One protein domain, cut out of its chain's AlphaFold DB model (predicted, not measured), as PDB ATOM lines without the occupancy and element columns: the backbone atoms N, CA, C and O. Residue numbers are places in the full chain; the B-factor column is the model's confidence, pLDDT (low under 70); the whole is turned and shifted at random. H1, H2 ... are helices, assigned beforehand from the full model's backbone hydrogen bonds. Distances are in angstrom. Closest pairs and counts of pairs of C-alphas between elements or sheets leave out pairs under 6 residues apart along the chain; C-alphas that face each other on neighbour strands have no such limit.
ATOM      1  N   GLU A   4      -6.990  33.638 -58.728       83.00
ATOM      2  CA  GLU A   4      -8.350  33.648 -58.171       83.00
ATOM      3  C   GLU A   4      -8.528  32.605 -57.062       83.00
ATOM      4  O   GLU A   4      -9.117  32.893 -56.022       83.00
ATOM      5  N   GLU A   5      -7.968  31.406 -57.241       79.00
ATOM      6  CA  GLU A   5      -7.994  30.355 -56.221       79.00
ATOM      7  C   GLU A   5      -7.184  30.743 -54.975       79.00
ATOM      8  O   GLU A   5      -7.611  30.448 -53.857       79.00
ATOM      9  N   PHE A   6      -6.047  31.432 -55.146       77.69
ATOM     10  CA  PHE A   6      -5.272  31.990 -54.032       77.69
ATOM     11  C   PHE A   6      -6.091  33.010 -53.242       77.69
ATOM     12  O   PHE A   6      -6.211  32.899 -52.023       77.69
ATOM     13  N   LEU A   7      -6.687  33.980 -53.941       78.88
ATOM     14  CA  LEU A   7      -7.485  35.038 -53.328       78.88
ATOM     15  C   LEU A   7      -8.699  34.472 -52.590       78.88
ATOM     16  O   LEU A   7      -8.905  34.817 -51.431       78.88
ATOM     17  N   ARG A   8      -9.427  33.524 -53.199       81.88
ATOM     18  CA  ARG A   8     -10.568  32.856 -52.554       81.88
ATOM     19  C   ARG A   8     -10.151  32.142 -51.273       81.88
ATOM     20  O   ARG A   8     -10.841  32.241 -50.266       81.88
ATOM     21  N   LYS A   9      -9.017  31.435 -51.296       75.75
ATOM     22  CA  LYS A   9      -8.470  30.822 -50.082       75.75
ATOM     23  C   LYS A   9      -8.088  31.891 -49.065       75.75
ATOM     24  O   LYS A   9      -8.284  31.655 -47.885       75.75
ATOM     25  N   CYS A  10      -7.564  33.043 -49.469       76.75
ATOM     26  CA  CYS A  10      -7.206  34.117 -48.538       76.75
ATOM     27  C   CYS A  10      -8.411  34.815 -47.880       76.75
ATOM     28  O   CYS A  10      -8.224  35.490 -46.874       76.75
ATOM     29  N   ASP A  11      -9.620  34.629 -48.414       77.69
ATOM     30  CA  ASP A  11     -10.865  35.180 -47.867       77.69
ATOM     31  C   ASP A  11     -11.557  34.264 -46.834       77.69
ATOM     32  O   ASP A  11     -12.548  34.676 -46.223       77.69
ATOM     33  N   GLU A  12     -11.069  33.033 -46.631       80.44
ATOM     34  CA  GLU A  12     -11.606  32.100 -45.629       80.44
ATOM     35  C   GLU A  12     -11.347  32.586 -44.186       80.44
ATOM     36  O   GLU A  12     -10.366  33.296 -43.946       80.44
ATOM     37  N   PRO A  13     -12.186  32.185 -43.204       81.62
ATOM     38  CA  PRO A  13     -11.987  32.538 -41.802       81.62
ATOM     39  C   PRO A  13     -10.576  32.211 -41.304       81.62
ATOM     40  O   PRO A  13     -10.026  31.144 -41.583       81.62
ATOM     41  N   VAL A  14     -10.006  33.143 -40.542       86.44
ATOM     42  CA  VAL A  14      -8.657  33.006 -39.992       86.44
ATOM     43  C   VAL A  14      -8.667  32.028 -38.821       86.44
ATOM     44  O   VAL A  14      -9.380  32.228 -37.840       86.44
ATOM     45  N   ASP A  15      -7.821  31.008 -38.910       90.06
ATOM     46  CA  ASP A  15      -7.463  30.138 -37.793       90.06
ATOM     47  C   ASP A  15      -6.228  30.723 -37.091       90.06
ATOM     48  O   ASP A  15      -5.125  30.715 -37.643       90.06
ATOM     49  N   ILE A  16      -6.432  31.292 -35.900       89.31
ATOM     50  CA  ILE A  16      -5.404  32.050 -35.174       89.31
ATOM     51  C   ILE A  16      -4.226  31.162 -34.768       89.31
ATOM     52  O   ILE A  16      -3.085  31.574 -34.957       89.31
ATOM     53  N   GLU A  17      -4.465  29.932 -34.311       93.19
ATOM     54  CA  GLU A  17      -3.390  29.018 -33.894       93.19
ATOM     55  C   GLU A  17      -2.486  28.648 -35.078       93.19
ATOM     56  O   GLU A  17      -1.258  28.561 -34.965       93.19
ATOM     57  N   LYS A  18      -3.083  28.454 -36.260       92.31
ATOM     58  CA  LYS A  18      -2.319  28.202 -37.487       92.31
ATOM     59  C   LYS A  18      -1.506  29.422 -37.907       92.31
ATOM     60  O   LYS A  18      -0.369  29.256 -38.345       92.31
ATOM     61  N   VAL A  19      -2.069  30.622 -37.775       93.69
ATOM     62  CA  VAL A  19      -1.373  31.878 -38.083       93.69
ATOM     63  C   VAL A  19      -0.212  32.121 -37.129       93.69
ATOM     64  O   VAL A  19       0.865  32.480 -37.594       93.69
ATOM     65  N   GLU A  20      -0.389  31.898 -35.827       94.56
ATOM     66  CA  GLU A  20       0.688  32.026 -34.840       94.56
ATOM     67  C   GLU A  20       1.863  31.122 -35.205       94.56
ATOM     68  O   GLU A  20       2.990  31.598 -35.347       94.56
ATOM     69  N   ARG A  21       1.588  29.848 -35.503       94.75
ATOM     70  CA  ARG A  21       2.616  28.911 -35.965       94.75
ATOM     71  C   ARG A  21       3.270  29.348 -37.280       94.75
ATOM     72  O   ARG A  21       4.481  29.212 -37.428       94.75
ATOM     73  N   ALA A  22       2.500  29.870 -38.235       94.31
ATOM     74  CA  ALA A  22       3.038  30.369 -39.502       94.31
ATOM     75  C   ALA A  22       3.969  31.581 -39.294       94.31
ATOM     76  O   ALA A  22       5.032  31.670 -39.911       94.31
ATOM     77  N   ILE A  23       3.614  32.491 -38.382       93.50
ATOM     78  CA  ILE A  23       4.450  33.633 -37.991       93.50
ATOM     79  C   ILE A  23       5.724  33.151 -37.291       93.50
ATOM     80  O   ILE A  23       6.816  33.607 -37.633       93.50
ATOM     81  N   GLU A  24       5.619  32.205 -36.358       95.19
ATOM     82  CA  GLU A  24       6.784  31.599 -35.710       95.19
ATOM     83  C   GLU A  24       7.713  30.935 -36.730       95.19
ATOM     84  O   GLU A  24       8.925  31.147 -36.687       95.19
ATOM     85  N   ASN A  25       7.169  30.171 -37.680       93.81
ATOM     86  CA  ASN A  25       7.949  29.548 -38.746       93.81
ATOM     87  C   ASN A  25       8.692  30.593 -39.585       93.81
ATOM     88  O   ASN A  25       9.875  30.407 -39.874       93.81
ATOM     89  N   LEU A  26       8.036  31.701 -39.941       91.56
ATOM     90  CA  LEU A  26       8.669  32.806 -40.665       91.56
ATOM     91  C   LEU A  26       9.814  33.435 -39.866       91.56
ATOM     92  O   LEU A  26      10.907  33.600 -40.407       91.56
ATOM     93  N   ILE A  27       9.594  33.740 -38.582       91.88
ATOM     94  CA  ILE A  27      10.610  34.329 -37.691       91.88
ATOM     95  C   ILE A  27      11.832  33.410 -37.570       91.88
ATOM     96  O   ILE A  27      12.968  33.879 -37.595       91.88
ATOM     97  N   HIS A  28      11.612  32.097 -37.490       94.62
ATOM     98  CA  HIS A  28      12.681  31.105 -37.386       94.62
ATOM     99  C   HIS A  28      13.274  30.677 -38.741       94.62
ATOM    100  O   HIS A  28      14.109  29.769 -38.772       94.62
ATOM    101  N   GLY A  29      12.855  31.286 -39.858       90.00
ATOM    102  CA  GLY A  29      13.357  30.963 -41.197       90.00
ATOM    103  C   GLY A  29      12.977  29.563 -41.693       90.00
ATOM    104  O   GLY A  29      13.674  28.999 -42.535       90.00
ATOM    105  N   LYS A  30      11.886  28.987 -41.177       91.38
ATOM    106  CA  LYS A  30      11.342  27.670 -41.552       91.38
ATOM    107  C   LYS A  30       9.922  27.731 -42.142       91.38
ATOM    108  O   LYS A  30       9.116  26.859 -41.813       91.38
ATOM    109  N   PRO A  31       9.567  28.728 -42.971       87.56
ATOM    110  CA  PRO A  31       8.225  28.782 -43.521       87.56
ATOM    111  C   PRO A  31       7.929  27.573 -44.410       87.56
ATOM    112  O   PRO A  31       8.761  27.124 -45.204       87.56
ATOM    113  N   ARG A  32       6.715  27.053 -44.272       87.12
ATOM    114  CA  ARG A  32       6.165  26.009 -45.121       87.12
ATOM    115  C   ARG A  32       5.560  26.646 -46.365       87.12
ATOM    116  O   ARG A  32       4.512  27.278 -46.295       87.12
ATOM    117  N   PHE A  33       6.215  26.417 -47.494       86.62
ATOM    118  CA  PHE A  33       5.706  26.753 -48.818       86.62
ATOM    119  C   PHE A  33       5.620  25.483 -49.650       86.62
ATOM    120  O   PHE A  33       6.542  24.660 -49.624       86.62
ATOM    121  N   SER A  34       4.543  25.325 -50.411       83.00
ATOM    122  CA  SER A  34       4.383  24.179 -51.294       83.00
ATOM    123  C   SER A  34       3.990  24.597 -52.708       83.00
ATOM    124  O   SER A  34       3.396  25.649 -52.947       83.00
ATOM    125  N   ILE A  35       4.367  23.768 -53.683       81.31
ATOM    126  CA  ILE A  35       3.923  23.896 -55.070       81.31
ATOM    127  C   ILE A  35       3.295  22.551 -55.456       81.31
ATOM    128  O   ILE A  35       4.014  21.556 -55.527       81.31
ATOM    129  N   PRO A  36       1.975  22.487 -55.706       84.12
ATOM    130  CA  PRO A  36       1.027  23.601 -55.734       84.12
ATOM    131  C   PRO A  36       0.676  24.122 -54.331       84.12
ATOM    132  O   PRO A  36       0.511  23.327 -53.411       84.12
ATOM    133  N   VAL A  37       0.477  25.440 -54.227       86.88
ATOM    134  CA  VAL A  37       0.153  26.140 -52.973       86.88
ATOM    135  C   VAL A  37      -1.083  25.550 -52.288       86.88
ATOM    136  O   VAL A  37      -2.156  25.397 -52.897       86.88
ATOM    137  N   GLN A  38      -0.941  25.269 -50.998       87.69
ATOM    138  CA  GLN A  38      -1.968  24.688 -50.142       87.69
ATOM    139  C   GLN A  38      -2.625  25.746 -49.244       87.69
ATOM    140  O   GLN A  38      -2.012  26.759 -48.932       87.69
ATOM    141  N   PRO A  39      -3.886  25.544 -48.811       85.31
ATOM    142  CA  PRO A  39      -4.558  26.472 -47.893       85.31
ATOM    143  C   PRO A  39      -3.840  26.666 -46.548       85.31
ATOM    144  O   PRO A  39      -4.004  27.707 -45.921       85.31
ATOM    145  N   ASP A  40      -3.077  25.658 -46.118       87.94
ATOM    146  CA  ASP A  40      -2.333  25.637 -44.855       87.94
ATOM    147  C   ASP A  40      -0.848  26.020 -45.026       87.94
ATOM    148  O   ASP A  40      -0.053  25.786 -44.115       87.94
ATOM    149  N   ASP A  41      -0.456  26.557 -46.188       91.44
ATOM    150  CA  ASP A  41       0.881  27.131 -46.355       91.44
ATOM    151  C   ASP A  41       1.005  28.437 -45.558       91.44
ATOM    152  O   ASP A  41       0.039  29.191 -45.378       91.44
ATOM    153  N   ASP A  42       2.211  28.705 -45.061       92.56
ATOM    154  CA  ASP A  42       2.436  29.784 -44.100       92.56
ATOM    155  C   ASP A  42       2.200  31.173 -44.729       92.56
ATOM    156  O   ASP A  42       1.695  32.076 -44.062       92.56
ATOM    157  N   ASP A  43       2.481  31.350 -46.026       89.06
ATOM    158  CA  ASP A  43       2.162  32.579 -46.771       89.06
ATOM    159  C   ASP A  43       0.654  32.816 -46.897       89.06
ATOM    160  O   ASP A  43       0.194  33.950 -46.733       89.06
ATOM    161  N   VAL A  44      -0.124  31.762 -47.153       90.62
ATOM    162  CA  VAL A  44      -1.587  31.845 -47.247       90.62
ATOM    163  C   VAL A  44      -2.174  32.242 -45.898       90.62
ATOM    164  O   VAL A  44      -2.976  33.176 -45.829       90.62
ATOM    165  N   LEU A  45      -1.748  31.583 -44.819       93.31
ATOM    166  CA  LEU A  45      -2.224  31.857 -43.461       93.31
ATOM    167  C   LEU A  45      -1.900  33.292 -43.025       93.31
ATOM    168  O   LEU A  45      -2.772  34.010 -42.532       93.31
ATOM    169  N   VAL A  46      -0.676  33.756 -43.273       91.69
ATOM    170  CA  VAL A  46      -0.266  35.129 -42.943       91.69
ATOM    171  C   VAL A  46      -1.023  36.153 -43.782       91.69
ATOM    172  O   VAL A  46      -1.465  37.180 -43.260       91.69
ATOM    173  N   ASN A  47      -1.242  35.879 -45.068       90.31
ATOM    174  CA  ASN A  47      -2.014  36.776 -45.920       90.31
ATOM    175  C   ASN A  47      -3.483  36.871 -45.472       90.31
ATOM    176  O   ASN A  47      -4.021  37.979 -45.427       90.31
ATOM    177  N   ARG A  48      -4.111  35.754 -45.065       91.62
ATOM    178  CA  ARG A  48      -5.460  35.743 -44.456       91.62
ATOM    179  C   ARG A  48      -5.526  36.670 -43.241       91.62
ATOM    180  O   ARG A  48      -6.395  37.539 -43.165       91.62
ATOM    181  N   ALA A  49      -4.564  36.546 -42.325       91.94
ATOM    182  CA  ALA A  49      -4.498  37.385 -41.129       91.94
ATOM    183  C   ALA A  49      -4.373  38.882 -41.471       91.94
ATOM    184  O   ALA A  49      -5.085  39.721 -40.916       91.94
ATOM    185  N   LEU A  50      -3.516  39.230 -42.437       90.56
ATOM    186  CA  LEU A  50      -3.355  40.611 -42.897       90.56
ATOM    187  C   LEU A  50      -4.633  41.176 -43.528       90.56
ATOM    188  O   LEU A  50      -4.921  42.367 -43.362       90.56
ATOM    189  N   GLN A  51      -5.402  40.362 -44.253       88.75
ATOM    190  CA  GLN A  51      -6.677  40.797 -44.820       88.75
ATOM    191  C   GLN A  51      -7.715  41.103 -43.741       88.75
ATOM    192  O   GLN A  51      -8.352  42.157 -43.807       88.75
ATOM    193  N   GLU A  52      -7.845  40.258 -42.718       87.44
ATOM    194  CA  GLU A  52      -8.747  40.537 -41.594       87.44
ATOM    195  C   GLU A  52      -8.348  41.809 -40.837       87.44
ATOM    196  O   GLU A  52      -9.192  42.668 -40.576       87.44
ATOM    197  N   LEU A  53      -7.052  42.027 -40.592       87.88
ATOM    198  CA  LEU A  53      -6.571  43.279 -39.996       87.88
ATOM    199  C   LEU A  53      -6.927  44.507 -40.852       87.88
ATOM    200  O   LEU A  53      -7.352  45.536 -40.320       87.88
ATOM    201  N   LYS A  54      -6.807  44.412 -42.183       88.44
ATOM    202  CA  LYS A  54      -7.231  45.479 -43.109       88.44
ATOM    203  C   LYS A  54      -8.742  45.719 -43.052       88.44
ATOM    204  O   LYS A  54      -9.166  46.880 -43.061       88.44
ATOM    205  N   ARG A  55      -9.553  44.656 -42.972       86.25
ATOM    206  CA  ARG A  55     -11.018  44.741 -42.830       86.25
ATOM    207  C   ARG A  55     -11.393  45.426 -41.519       86.25
ATOM    208  O   ARG A  55     -12.188  46.361 -41.541       86.25
ATOM    209  N   LEU A  56     -10.781  45.032 -40.401       86.12
ATOM    210  CA  LEU A  56     -10.993  45.660 -39.094       86.12
ATOM    211  C   LEU A  56     -10.587  47.136 -39.104       86.12
ATOM    212  O   LEU A  56     -11.393  47.982 -38.730       86.12
ATOM    213  N   LYS A  57      -9.403  47.475 -39.629       81.06
ATOM    214  CA  LYS A  57      -8.966  48.876 -39.768       81.06
ATOM    215  C   LYS A  57      -9.949  49.715 -40.588       81.06
ATOM    216  O   LYS A  57     -10.181  50.874 -40.268       81.06
ATOM    217  N   SER A  58     -10.533  49.135 -41.637       81.88
ATOM    218  CA  SER A  58     -11.509  49.819 -42.496       81.88
ATOM    219  C   SER A  58     -12.868  50.035 -41.820       81.88
ATOM    220  O   SER A  58     -13.576  50.962 -42.200       81.88
ATOM    221  N   LYS A  59     -13.226  49.206 -40.828       73.06
ATOM    222  CA  LYS A  59     -14.464  49.324 -40.036       73.06
ATOM    223  C   LYS A  59     -14.383  50.378 -38.926       73.06
ATOM    224  O   LYS A  59     -15.420  50.825 -38.459       73.06
ATOM    225  N   VAL A  60     -13.179  50.775 -38.510       70.81
ATOM    226  CA  VAL A  60     -12.944  51.804 -37.473       70.81
ATOM    227  C   VAL A  60     -12.957  53.217 -38.095       70.81
ATOM    228  O   VAL A  60     -12.141  54.065 -37.751       70.81
ATOM    229  N   LYS A  61     -13.845  53.468 -39.064       51.97
ATOM    230  CA  LYS A  61     -14.001  54.772 -39.731       51.97
ATOM    231  C   LYS A  61     -15.228  55.516 -39.236       51.97
ATOM    232  O   LYS A  61     -16.282  54.860 -39.105       51.97
TER     233      LYS A  61
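Overview. This is residues 4 to 61 of the 61 residues of an uncharacterized protein of Paenibacillus polymyxa (UniProt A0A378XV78). The long helix H3 is the backbone of this small model: its first half has H1 on one side and H2 on the other, both turned across it, while its last part, with residues 53 to 61, sticks out as an arm. A wide loop, residues 28 to 41, leads from H2 round to the beginning of H3. The printed part has 58 residues with three named helices, H1, H2 and H3 in that order along the chain, and no named strand; its class is all helix. The whole is only just compact, close to loose, with a radius of gyration of the C-alphas of 11.9 A and spans of 37 by 27 by 15 A.

Arrangement. Begin with H3, residues 42 to 59, the longest helix. With residues 42 to 49 alone it touches H2, residues 16 to 27; look for the closest C-alphas at Ala 22 and Asp 42, 4.7 A apart. These two helices run opposite ways at a steep tilt of 63 degrees. With residues 44 to 51 alone H3 touches H1, residues 4 to 10, where the closest C-alphas, those of Cys 10 and Arg 48, are 4.7 A apart. Their lines are about perpendicular, at 74 degrees. H1 and H2 are apart. In H1, H2 and H3 every O i to N i+4 pair is within hydrogen-bond range.

Along the chain. Find C-alpha 42 at (2.436, 29.784, -44.100); from there H3 runs 26.2 A to C-alpha 59 at (-14.464, 49.324, -40.036). H2 runs 16.4 A from C-alpha 16 to C-alpha 27. H1 begins at C-alpha 4, at (-8.350, 33.648, -58.171), and ends at C-alpha 10.

Size, cuts and confidence. The C-alphas farthest apart are those of Ile 35 and Lys 61, 38.9 A. The printed part has no cut. The link from H1 to H2 is tight, with 5 residues, and that from H2 to H3 is long, with 14. The mean pLDDT of the printed part is 86.5, and residue 61, the chain's last, is under 70.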